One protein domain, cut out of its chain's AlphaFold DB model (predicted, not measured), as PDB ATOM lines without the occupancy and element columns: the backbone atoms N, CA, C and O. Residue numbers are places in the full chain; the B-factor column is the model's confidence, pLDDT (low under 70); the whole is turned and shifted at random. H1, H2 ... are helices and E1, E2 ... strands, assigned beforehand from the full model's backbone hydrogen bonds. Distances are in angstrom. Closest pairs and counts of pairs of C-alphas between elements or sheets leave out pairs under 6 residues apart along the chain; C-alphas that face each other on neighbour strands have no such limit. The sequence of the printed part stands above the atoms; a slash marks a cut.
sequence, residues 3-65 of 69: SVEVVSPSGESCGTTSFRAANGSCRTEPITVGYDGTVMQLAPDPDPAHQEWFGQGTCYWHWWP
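What this domain is: This is residues 3 to 65 of the 69 residues of an uncharacterized protein of Deltaproteobacteria bacterium (UniProt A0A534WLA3). Two separate antiparallel strand pairs follow one another along a rod: hairpin E1 and E2 at one end, E3 and E4 near the middle, and the short helix H1 beyond E3 and E4 at the other end. The 63 printed residues run E1, E2, E3, H1, E4, mixed in class, with under half in named elements. The whole is loose, radius of gyration of the C-alphas 14.4 A, spanning 48 by 22 by 14 A.

How they stand to each other: E1, residues 3 to 7, and E2, residues 13 to 19, form a hairpin, antiparallel at 163 degrees, with N 4 and O 17 2.9 A apart. E3, residues 39 to 44, and E4, residues 59 to 64, are antiparallel at 150 degrees, with N 41 and O 62 3.1 A apart. E2 and E3 are only just apart, closest 8.0 A. In H1, residues 48 to 54, every O i to N i+4 pair is within hydrogen-bond range.

Where its parts are: E1 begins at C-alpha 3 (-21.188, 27.596, 44.249). E2 measures 17.7 A, E4 16.2 A. E4 ends at C-alpha 64 (-16.833, 24.746, 31.931).

The domain as a whole: The C-alphas of Ser 10 and Glu 52 are farthest apart, 48.6 A. The printed part has no cut. The link from E2 to E3, residues 20 to 38, is long. Residue 24 is under pLDDT 70.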
ATOM      1  N   SER A   3     -19.971  27.833  45.029       88.81
ATOM      2  CA  SER A   3     -21.188  27.596  44.249       88.81
ATOM      3  C   SER A   3     -21.545  28.809  43.409       88.81
ATOM      4  O   SER A   3     -21.294  29.942  43.815       88.81
ATOM      5  N   VAL A   4     -22.156  28.553  42.257       90.50
ATOM      6  CA  VAL A   4     -22.758  29.581  41.412       90.50
ATOM      7  C   VAL A   4     -24.253  29.320  41.348       90.50
ATOM      8  O   VAL A   4     -24.677  28.248  40.913       90.50
ATOM      9  N   GLU A   5     -25.025  30.297  41.806       91.56
ATOM     10  CA  GLU A   5     -26.470  30.354  41.619       91.56
ATOM     11  C   GLU A   5     -26.779  31.185  40.375       91.56
ATOM     12  O   GLU A   5     -26.205  32.254  40.160       91.56
ATOM     13  N   VAL A   6     -27.693  30.677  39.559       90.31
ATOM     14  CA  VAL A   6     -28.245  31.393  38.417       90.31
ATOM     15  C   VAL A   6     -29.569  31.977  38.854       90.31
ATOM     16  O   VAL A   6     -30.446  31.233  39.288       90.31
ATOM     17  N   VAL A   7     -29.721  33.289  38.719       92.25
ATOM     18  CA  VAL A   7     -30.976  33.983  39.017       92.25
ATOM     19  C   VAL A   7     -31.514  34.666  37.768       92.25
ATOM     20  O   VAL A   7     -30.755  35.171  36.937       92.25
ATOM     21  N   SER A   8     -32.833  34.691  37.635       90.94
ATOM     22  CA  SER A   8     -33.516  35.460  36.603       90.94
ATOM     23  C   SER A   8     -33.456  36.967  36.915       90.94
ATOM     24  O   SER A   8     -33.173  37.365  38.050       90.94
ATOM     25  N   PRO A   9     -33.808  37.845  35.957       93.81
ATOM     26  CA  PRO A   9     -33.938  39.277  36.227       93.81
ATOM     27  C   PRO A   9     -34.992  39.629  37.290       93.81
ATOM     28  O   PRO A   9     -34.910  40.701  37.883       93.81
ATOM     29  N   SER A  10     -35.976  38.753  37.542       96.31
ATOM     30  CA  SER A  10     -36.942  38.926  38.637       96.31
ATOM     31  C   SER A  10     -36.386  38.501  40.002       96.31
ATOM     32  O   SER A  10     -37.071  38.668  41.008       96.31
ATOM     33  N   GLY A  11     -35.155  37.976  40.048       94.50
ATOM     34  CA  GLY A  11     -34.515  37.445  41.252       94.50
ATOM     35  C   GLY A  11     -34.911  36.004  41.579       94.50
ATOM     36  O   GLY A  11     -34.578  35.515  42.654       94.50
ATOM     37  N   GLU A  12     -35.627  35.320  40.685       96.06
ATOM     38  CA  GLU A  12     -35.992  33.916  40.870       96.06
ATOM     39  C   GLU A  12     -34.775  33.014  40.652       96.06
ATOM     40  O   GLU A  12     -34.049  33.177  39.672       96.06
ATOM     41  N   SER A  13     -34.561  32.046  41.543       93.81
ATOM     42  CA  SER A  13     -33.495  31.054  41.392       93.81
ATOM     43  C   SER A  13     -33.812  30.098  40.242       93.81
ATOM     44  O   SER A  13     -34.827  29.404  40.256       93.81
ATOM     45  N   CYS A  14     -32.933  30.041  39.247       90.62
ATOM     46  CA  CYS A  14     -33.022  29.133  38.103       90.62
ATOM     47  C   CYS A  14     -32.213  27.844  38.312       90.62
ATOM     48  O   CYS A  14     -32.335  26.903  37.531       90.62
ATOM     49  N   GLY A  15     -31.376  27.794  39.350       90.00
ATOM     50  CA  GLY A  15     -30.561  26.635  39.679       90.00
ATOM     51  C   GLY A  15     -29.252  27.015  40.353       90.00
ATOM     52  O   GLY A  15     -28.814  28.162  40.332       90.00
ATOM     53  N   THR A  16     -28.602  26.029  40.961       90.88
ATOM     54  CA  THR A  16     -27.289  26.195  41.586       90.88
ATOM     55  C   THR A  16     -26.397  25.036  41.194       90.88
ATOM     56  O   THR A  16     -26.818  23.881  41.216       90.88
ATOM     57  N   THR A  17     -25.141  25.337  40.887       89.25
ATOM     58  CA  THR A  17     -24.109  24.320  40.718       89.25
ATOM     59  C   THR A  17     -22.924  24.590  41.629       89.25
ATOM     60  O   THR A  17     -22.659  25.722  42.036       89.25
ATOM     61  N   SER A  18     -22.222  23.522  41.990       87.88
ATOM     62  CA  SER A  18     -21.110  23.564  42.928       87.88
ATOM     63  C   SER A  18     -19.818  23.148  42.253       87.88
ATOM     64  O   SER A  18     -19.726  22.088  41.640       87.88
ATOM     65  N   PHE A  19     -18.792  23.959  42.459       85.25
ATOM     66  CA  PHE A  19     -17.443  23.727  41.989       85.25
ATOM     67  C   PHE A  19     -16.537  23.369  43.159       85.25
ATOM     68  O   PHE A  19     -16.536  23.999  44.233       85.25
ATOM     69  N   ARG A  20     -15.731  22.328  42.956       81.06
ATOM     70  CA  ARG A  20     -14.682  21.967  43.904       81.06
ATOM     71  C   ARG A  20     -13.580  23.014  43.820       81.06
ATOM     72  O   ARG A  20     -12.698  22.930  42.979       81.06
ATOM     73  N   ALA A  21     -13.653  23.974  44.739       73.38
ATOM     74  CA  ALA A  21     -12.590  24.937  44.967       73.38
ATOM     75  C   ALA A  21     -11.239  24.232  45.125       73.38
ATOM     76  O   ALA A  21     -11.181  23.132  45.685       73.38
ATOM     77  N   ALA A  22     -10.186  24.907  44.666       76.12
ATOM     78  CA  ALA A  22      -8.799  24.561  44.926       76.12
ATOM     79  C   ALA A  22      -8.600  23.964  46.335       76.12
ATOM     80  O   ALA A  22      -9.035  24.541  47.335       76.12
ATOM     81  N   ASN A  23      -7.976  22.783  46.405       70.19
ATOM     82  CA  ASN A  23      -7.576  22.173  47.674       70.19
ATOM     83  C   ASN A  23      -6.285  22.840  48.189       70.19
ATOM     84  O   ASN A  23      -5.715  23.677  47.504       70.19
ATOM     85  N   GLY A  24      -5.817  22.475  49.386       64.88
ATOM     86  CA  GLY A  24      -4.734  23.171  50.096       64.88
ATOM     87  C   GLY A  24      -3.385  23.340  49.373       64.88
ATOM     88  O   GLY A  24      -2.558  24.088  49.884       64.88
ATOM     89  N   SER A  25      -3.144  22.704  48.217       73.88
ATOM     90  CA  SER A  25      -1.970  22.995  47.374       73.88
ATOM     91  C   SER A  25      -2.183  24.180  46.423       73.88
ATOM     92  O   SER A  25      -1.217  24.755  45.930       73.88
ATOM     93  N   CYS A  26      -3.434  24.579  46.196       82.25
ATOM     94  CA  CYS A  26      -3.832  25.649  45.298       82.25
ATOM     95  C   CYS A  26      -4.483  26.805  46.057       82.25
ATOM     96  O   CYS A  26      -5.311  26.620  46.951       82.25
ATOM     97  N   ARG A  27      -4.144  28.039  45.670       84.38
ATOM     98  CA  ARG A  27      -4.824  29.218  46.206       84.38
ATOM     99  C   ARG A  27      -6.272  29.212  45.720       84.38
ATOM    100  O   ARG A  27      -6.528  29.093  44.526       84.38
ATOM    101  N   THR A  28      -7.224  29.325  46.643       83.31
ATOM    102  CA  THR A  28      -8.627  29.510  46.261       83.31
ATOM    103  C   THR A  28      -8.801  30.912  45.686       83.31
ATOM    104  O   THR A  28      -8.627  31.895  46.401       83.31
ATOM    105  N   GLU A  29      -9.143  30.986  44.403       85.38
ATOM    106  CA  GLU A  29      -9.514  32.220  43.706       85.38
ATOM    107  C   GLU A  29     -11.037  32.388  43.649       85.38
ATOM    108  O   GLU A  29     -11.763  31.388  43.762       85.38
ATOM    109  N   PRO A  30     -11.539  33.617  43.422       87.81
ATOM    110  CA  PRO A  30     -12.925  33.828  43.027       87.81
ATOM    111  C   PRO A  30     -13.294  32.985  41.803       87.81
ATOM    112  O   PRO A  30     -12.472  32.764  40.910       87.81
ATOM    113  N   ILE A  31     -14.549  32.539  41.738       89.19
ATOM    114  CA  ILE A  31     -15.094  31.992  40.496       89.19
ATOM    115  C   ILE A  31     -15.277  33.135  39.495       89.19
ATOM    116  O   ILE A  31     -15.944  34.127  39.793       89.19
ATOM    117  N   THR A  32     -14.731  32.960  38.294       91.94
ATOM    118  CA  THR A  32     -14.929  33.880  37.171       91.94
ATOM    119  C   THR A  32     -15.972  33.304  36.220       91.94
ATOM    120  O   THR A  32     -15.965  32.109  35.932       91.94
ATOM    121  N   VAL A  33     -16.864  34.159  35.722       92.06
ATOM    122  CA  VAL A  33     -17.923  33.791  34.779       92.06
ATOM    123  C   VAL A  33     -17.814  34.654  33.525       92.06
ATOM    124  O   VAL A  33     -17.874  35.879  33.605       92.06
ATOM    125  N   GLY A  34     -17.659  34.013  32.369       91.62
ATOM    126  CA  GLY A  34     -17.727  34.657  31.062       91.62
ATOM    127  C   GLY A  34     -19.162  35.003  30.654       91.62
ATOM    128  O   GLY A  34     -20.117  34.349  31.073       91.62
ATOM    129  N   TYR A  35     -19.322  36.007  29.784       89.62
ATOM    130  CA  TYR A  35     -20.630  36.406  29.233       89.62
ATOM    131  C   TYR A  35     -21.337  35.295  28.445       89.62
ATOM    132  O   TYR A  35     -22.554  35.305  28.303       89.62
ATOM    133  N   ASP A  36     -20.577  34.338  27.920       89.19
ATOM    134  CA  ASP A  36     -21.065  33.145  27.231       89.19
ATOM    135  C   ASP A  36     -21.478  32.010  28.188       89.19
ATOM    136  O   ASP A  36     -21.863  30.926  27.736       89.19
ATOM    137  N   GLY A  37     -21.370  32.258  29.494       90.12
ATOM    138  CA  GLY A  37     -21.638  31.326  30.575       90.12
ATOM    139  C   GLY A  37     -20.525  30.328  30.857       90.12
ATOM    140  O   GLY A  37     -20.772  29.314  31.510       90.12
ATOM    141  N   THR A  38     -19.307  30.590  30.380       92.62
ATOM    142  CA  THR A  38     -18.143  29.785  30.743       92.62
ATOM    143  C   THR A  38     -17.724  30.075  32.179       92.62
ATOM    144  O   THR A  38     -17.378  31.207  32.516       92.62
ATOM    145  N   VAL A  39     -17.729  29.053  33.034       91.94
ATOM    146  CA  VAL A  39     -17.205  29.162  34.401       91.94
ATOM    147  C   VAL A  39     -15.726  28.824  34.418       91.94
ATOM    148  O   VAL A  39     -15.317  27.839  33.811       91.94
ATOM    149  N   MET A  40     -14.938  29.621  35.135       91.81
ATOM    150  CA  MET A  40     -13.498  29.463  35.265       91.81
ATOM    151  C   MET A  40     -13.089  29.427  36.736       91.81
ATOM    152  O   MET A  40     -13.451  30.314  37.515       91.81
ATOM    153  N   GLN A  41     -12.314  28.413  37.118       90.38
ATOM    154  CA  GLN A  41     -11.802  28.273  38.480       90.38
ATOM    155  C   GLN A  41     -10.405  27.653  38.487       90.38
ATOM    156  O   GLN A  41     -10.125  26.723  37.732       90.38
ATOM    157  N   LEU A  42      -9.544  28.137  39.383       88.31
ATOM    158  CA  LEU A  42      -8.282  27.477  39.687       88.31
ATOM    159  C   LEU A  42      -8.542  26.251  40.574       88.31
ATOM    160  O   LEU A  42      -9.138  26.366  41.649       88.31
ATOM    161  N   ALA A  43      -8.081  25.082  40.140       86.25
ATOM    162  CA  ALA A  43      -8.158  23.840  40.904       86.25
ATOM    163  C   ALA A  43      -6.938  22.952  40.589       86.25
ATOM    164  O   ALA A  43      -6.174  23.280  39.677       86.25
ATOM    165  N   PRO A  44      -6.704  21.855  41.332       85.81
ATOM    166  CA  PRO A  44      -5.614  20.938  41.019       85.81
ATOM    167  C   PRO A  44      -5.700  20.448  39.578       85.81
ATOM    168  O   PRO A  44      -6.796  20.186  39.069       85.81
ATOM    169  N   ASP A  45      -4.546  20.342  38.932       86.12
ATOM    170  CA  ASP A  45      -4.446  19.762  37.601       86.12
ATOM    171  C   ASP A  45      -4.821  18.268  37.675       86.12
ATOM    172  O   ASP A  45      -4.207  17.525  38.451       86.12
ATOM    173  N   PRO A  46      -5.859  17.818  36.948       79.06
ATOM    174  CA  PRO A  46      -6.304  16.437  36.999       79.06
ATOM    175  C   PRO A  46      -5.407  15.509  36.172       79.06
ATOM    176  O   PRO A  46      -5.559  14.296  36.306       79.06
ATOM    177  N   ASP A  47      -4.522  16.043  35.320       85.81
ATOM    178  CA  ASP A  47      -3.663  15.261  34.436       85.81
ATOM    179  C   ASP A  47      -2.407  14.765  35.181       85.81
ATOM    180  O   ASP A  47      -1.545  15.568  35.561       85.81
ATOM    181  N   PRO A  48      -2.245  13.442  35.378       82.75
ATOM    182  CA  PRO A  48      -1.055  12.887  36.012       82.75
ATOM    183  C   PRO A  48       0.245  13.227  35.272       82.75
ATOM    184  O   PRO A  48       1.268  13.421  35.923       82.75
ATOM    185  N   ALA A  49       0.218  13.356  33.940       86.06
ATOM    186  CA  ALA A  49       1.403  13.693  33.153       86.06
ATOM    187  C   ALA A  49       1.893  15.118  33.455       86.06
ATOM    188  O   ALA A  49       3.095  15.370  33.535       86.06
ATOM    189  N   HIS A  50       0.975  16.054  33.702       83.50
ATOM    190  CA  HIS A  50       1.339  17.399  34.147       83.50
ATOM    191  C   HIS A  50       1.912  17.390  35.566       83.50
ATOM    192  O   HIS A  50       2.883  18.095  35.839       83.50
ATOM    193  N   GLN A  51       1.372  16.560  36.460       82.31
ATOM    194  CA  GLN A  51       1.906  16.410  37.820       82.31
ATOM    195  C   GLN A  51       3.345  15.858  37.819       82.31
ATOM    196  O   GLN A  51       4.133  16.207  38.699       82.31
ATOM    197  N   GLU A  52       3.715  15.033  36.835       84.31
ATOM    198  CA  GLU A  52       5.092  14.546  36.657       84.31
ATOM    199  C   GLU A  52       6.063  15.659  36.234       84.31
ATOM    200  O   GLU A  52       7.216  15.663  36.666       84.31
ATOM    201  N   TRP A  53       5.616  16.608  35.406       84.62
ATOM    202  CA  TRP A  53       6.480  17.655  34.843       84.62
ATOM    203  C   TRP A  53       6.548  18.919  35.700       84.62
ATOM    204  O   TRP A  53       7.609  19.532  35.813       84.62
ATOM    205  N   PHE A  54       5.429  19.311  36.304       82.50
ATOM    206  CA  PHE A  54       5.298  20.552  37.074       82.50
ATOM    207  C   PHE A  54       5.309  20.324  38.592       82.50
ATOM    208  O   PHE A  54       5.437  21.276  39.362       82.50
ATOM    209  N   GLY A  55       5.256  19.061  39.021       81.88
ATOM    210  CA  GLY A  55       5.275  18.654  40.418       81.88
ATOM    211  C   GLY A  55       3.879  18.384  40.974       81.88
ATOM    212  O   GLY A  55       2.866  18.870  40.468       81.88
ATOM    213  N   GLN A  56       3.843  17.598  42.051       80.88
ATOM    214  CA  GLN A  56       2.607  17.222  42.732       80.88
ATOM    215  C   GLN A  56       1.886  18.451  43.297       80.88
ATOM    216  O   GLN A  56       2.496  19.313  43.929       80.88
ATOM    217  N   GLY A  57       0.568  18.493  43.115       78.62
ATOM    218  CA  GLY A  57      -0.273  19.596  43.566       78.62
ATOM    219  C   GLY A  57      -0.254  20.815  42.643       78.62
ATOM    220  O   GLY A  57      -0.728  21.869  43.067       78.62
ATOM    221  N   THR A  58       0.252  20.677  41.408       85.69
ATOM    222  CA  THR A  58       0.196  21.743  40.396       85.69
ATOM    223  C   THR A  58      -1.247  22.192  40.177       85.69
ATOM    224  O   THR A  58      -2.171  21.375  40.133       85.69
ATOM    225  N   CYS A  59      -1.434  23.506  40.057       86.31
ATOM    226  CA  CYS A  59      -2.730  24.147  39.885       86.31
ATOM    227  C   CYS A  59      -2.936  24.541  38.430       86.31
ATOM    228  O   CYS A  59      -2.037  25.102  37.805       86.31
ATOM    229  N   TYR A  60      -4.143  24.315  37.925       86.94
ATOM    230  CA  TYR A  60      -4.518  24.635  36.559       86.94
ATOM    231  C   TYR A  60      -5.874  25.346  36.524       86.94
ATOM    232  O   TYR A  60      -6.701  25.200  37.430       86.94
ATOM    233  N   TRP A  61      -6.092  26.156  35.490       88.19
ATOM    234  CA  TRP A  61      -7.386  26.789  35.255       88.19
ATOM    235  C   TRP A  61      -8.323  25.805  34.568       88.19
ATOM    236  O   TRP A  61      -8.042  25.307  33.483       88.19
ATOM    237  N   HIS A  62      -9.457  25.544  35.202       88.06
ATOM    238  CA  HIS A  62     -10.528  24.738  34.637       88.06
ATOM    239  C   HIS A  62     -11.595  25.641  34.038       88.06
ATOM    240  O   HIS A  62     -11.867  26.715  34.579       88.06
ATOM    241  N   TRP A  63     -12.205  25.187  32.944       90.56
ATOM    242  CA  TRP A  63     -13.188  25.940  32.166       90.56
ATOM    243  C   TRP A  63     -14.376  25.034  31.837       90.56
ATOM    244  O   TRP A  63     -14.200  23.974  31.234       90.56
ATOM    245  N   TRP A  64     -15.583  25.460  32.206       89.94
ATOM    246  CA  TRP A  64     -16.833  24.746  31.931       89.94
ATOM    247  C   TRP A  64     -17.751  25.633  31.085       89.94
ATOM    248  O   TRP A  64     -18.431  26.501  31.641       89.94
ATOM    249  N   PRO A  65     -17.743  25.476  29.749       89.94
ATOM    250  CA  PRO A  65     -18.538  26.305  28.853       89.94
ATOM    251  C   PRO A  65     -20.025  25.949  28.906       89.94
ATOM    252  O   PRO A  65     -20.396  24.802  29.153       89.94
TER     253      PRO A  65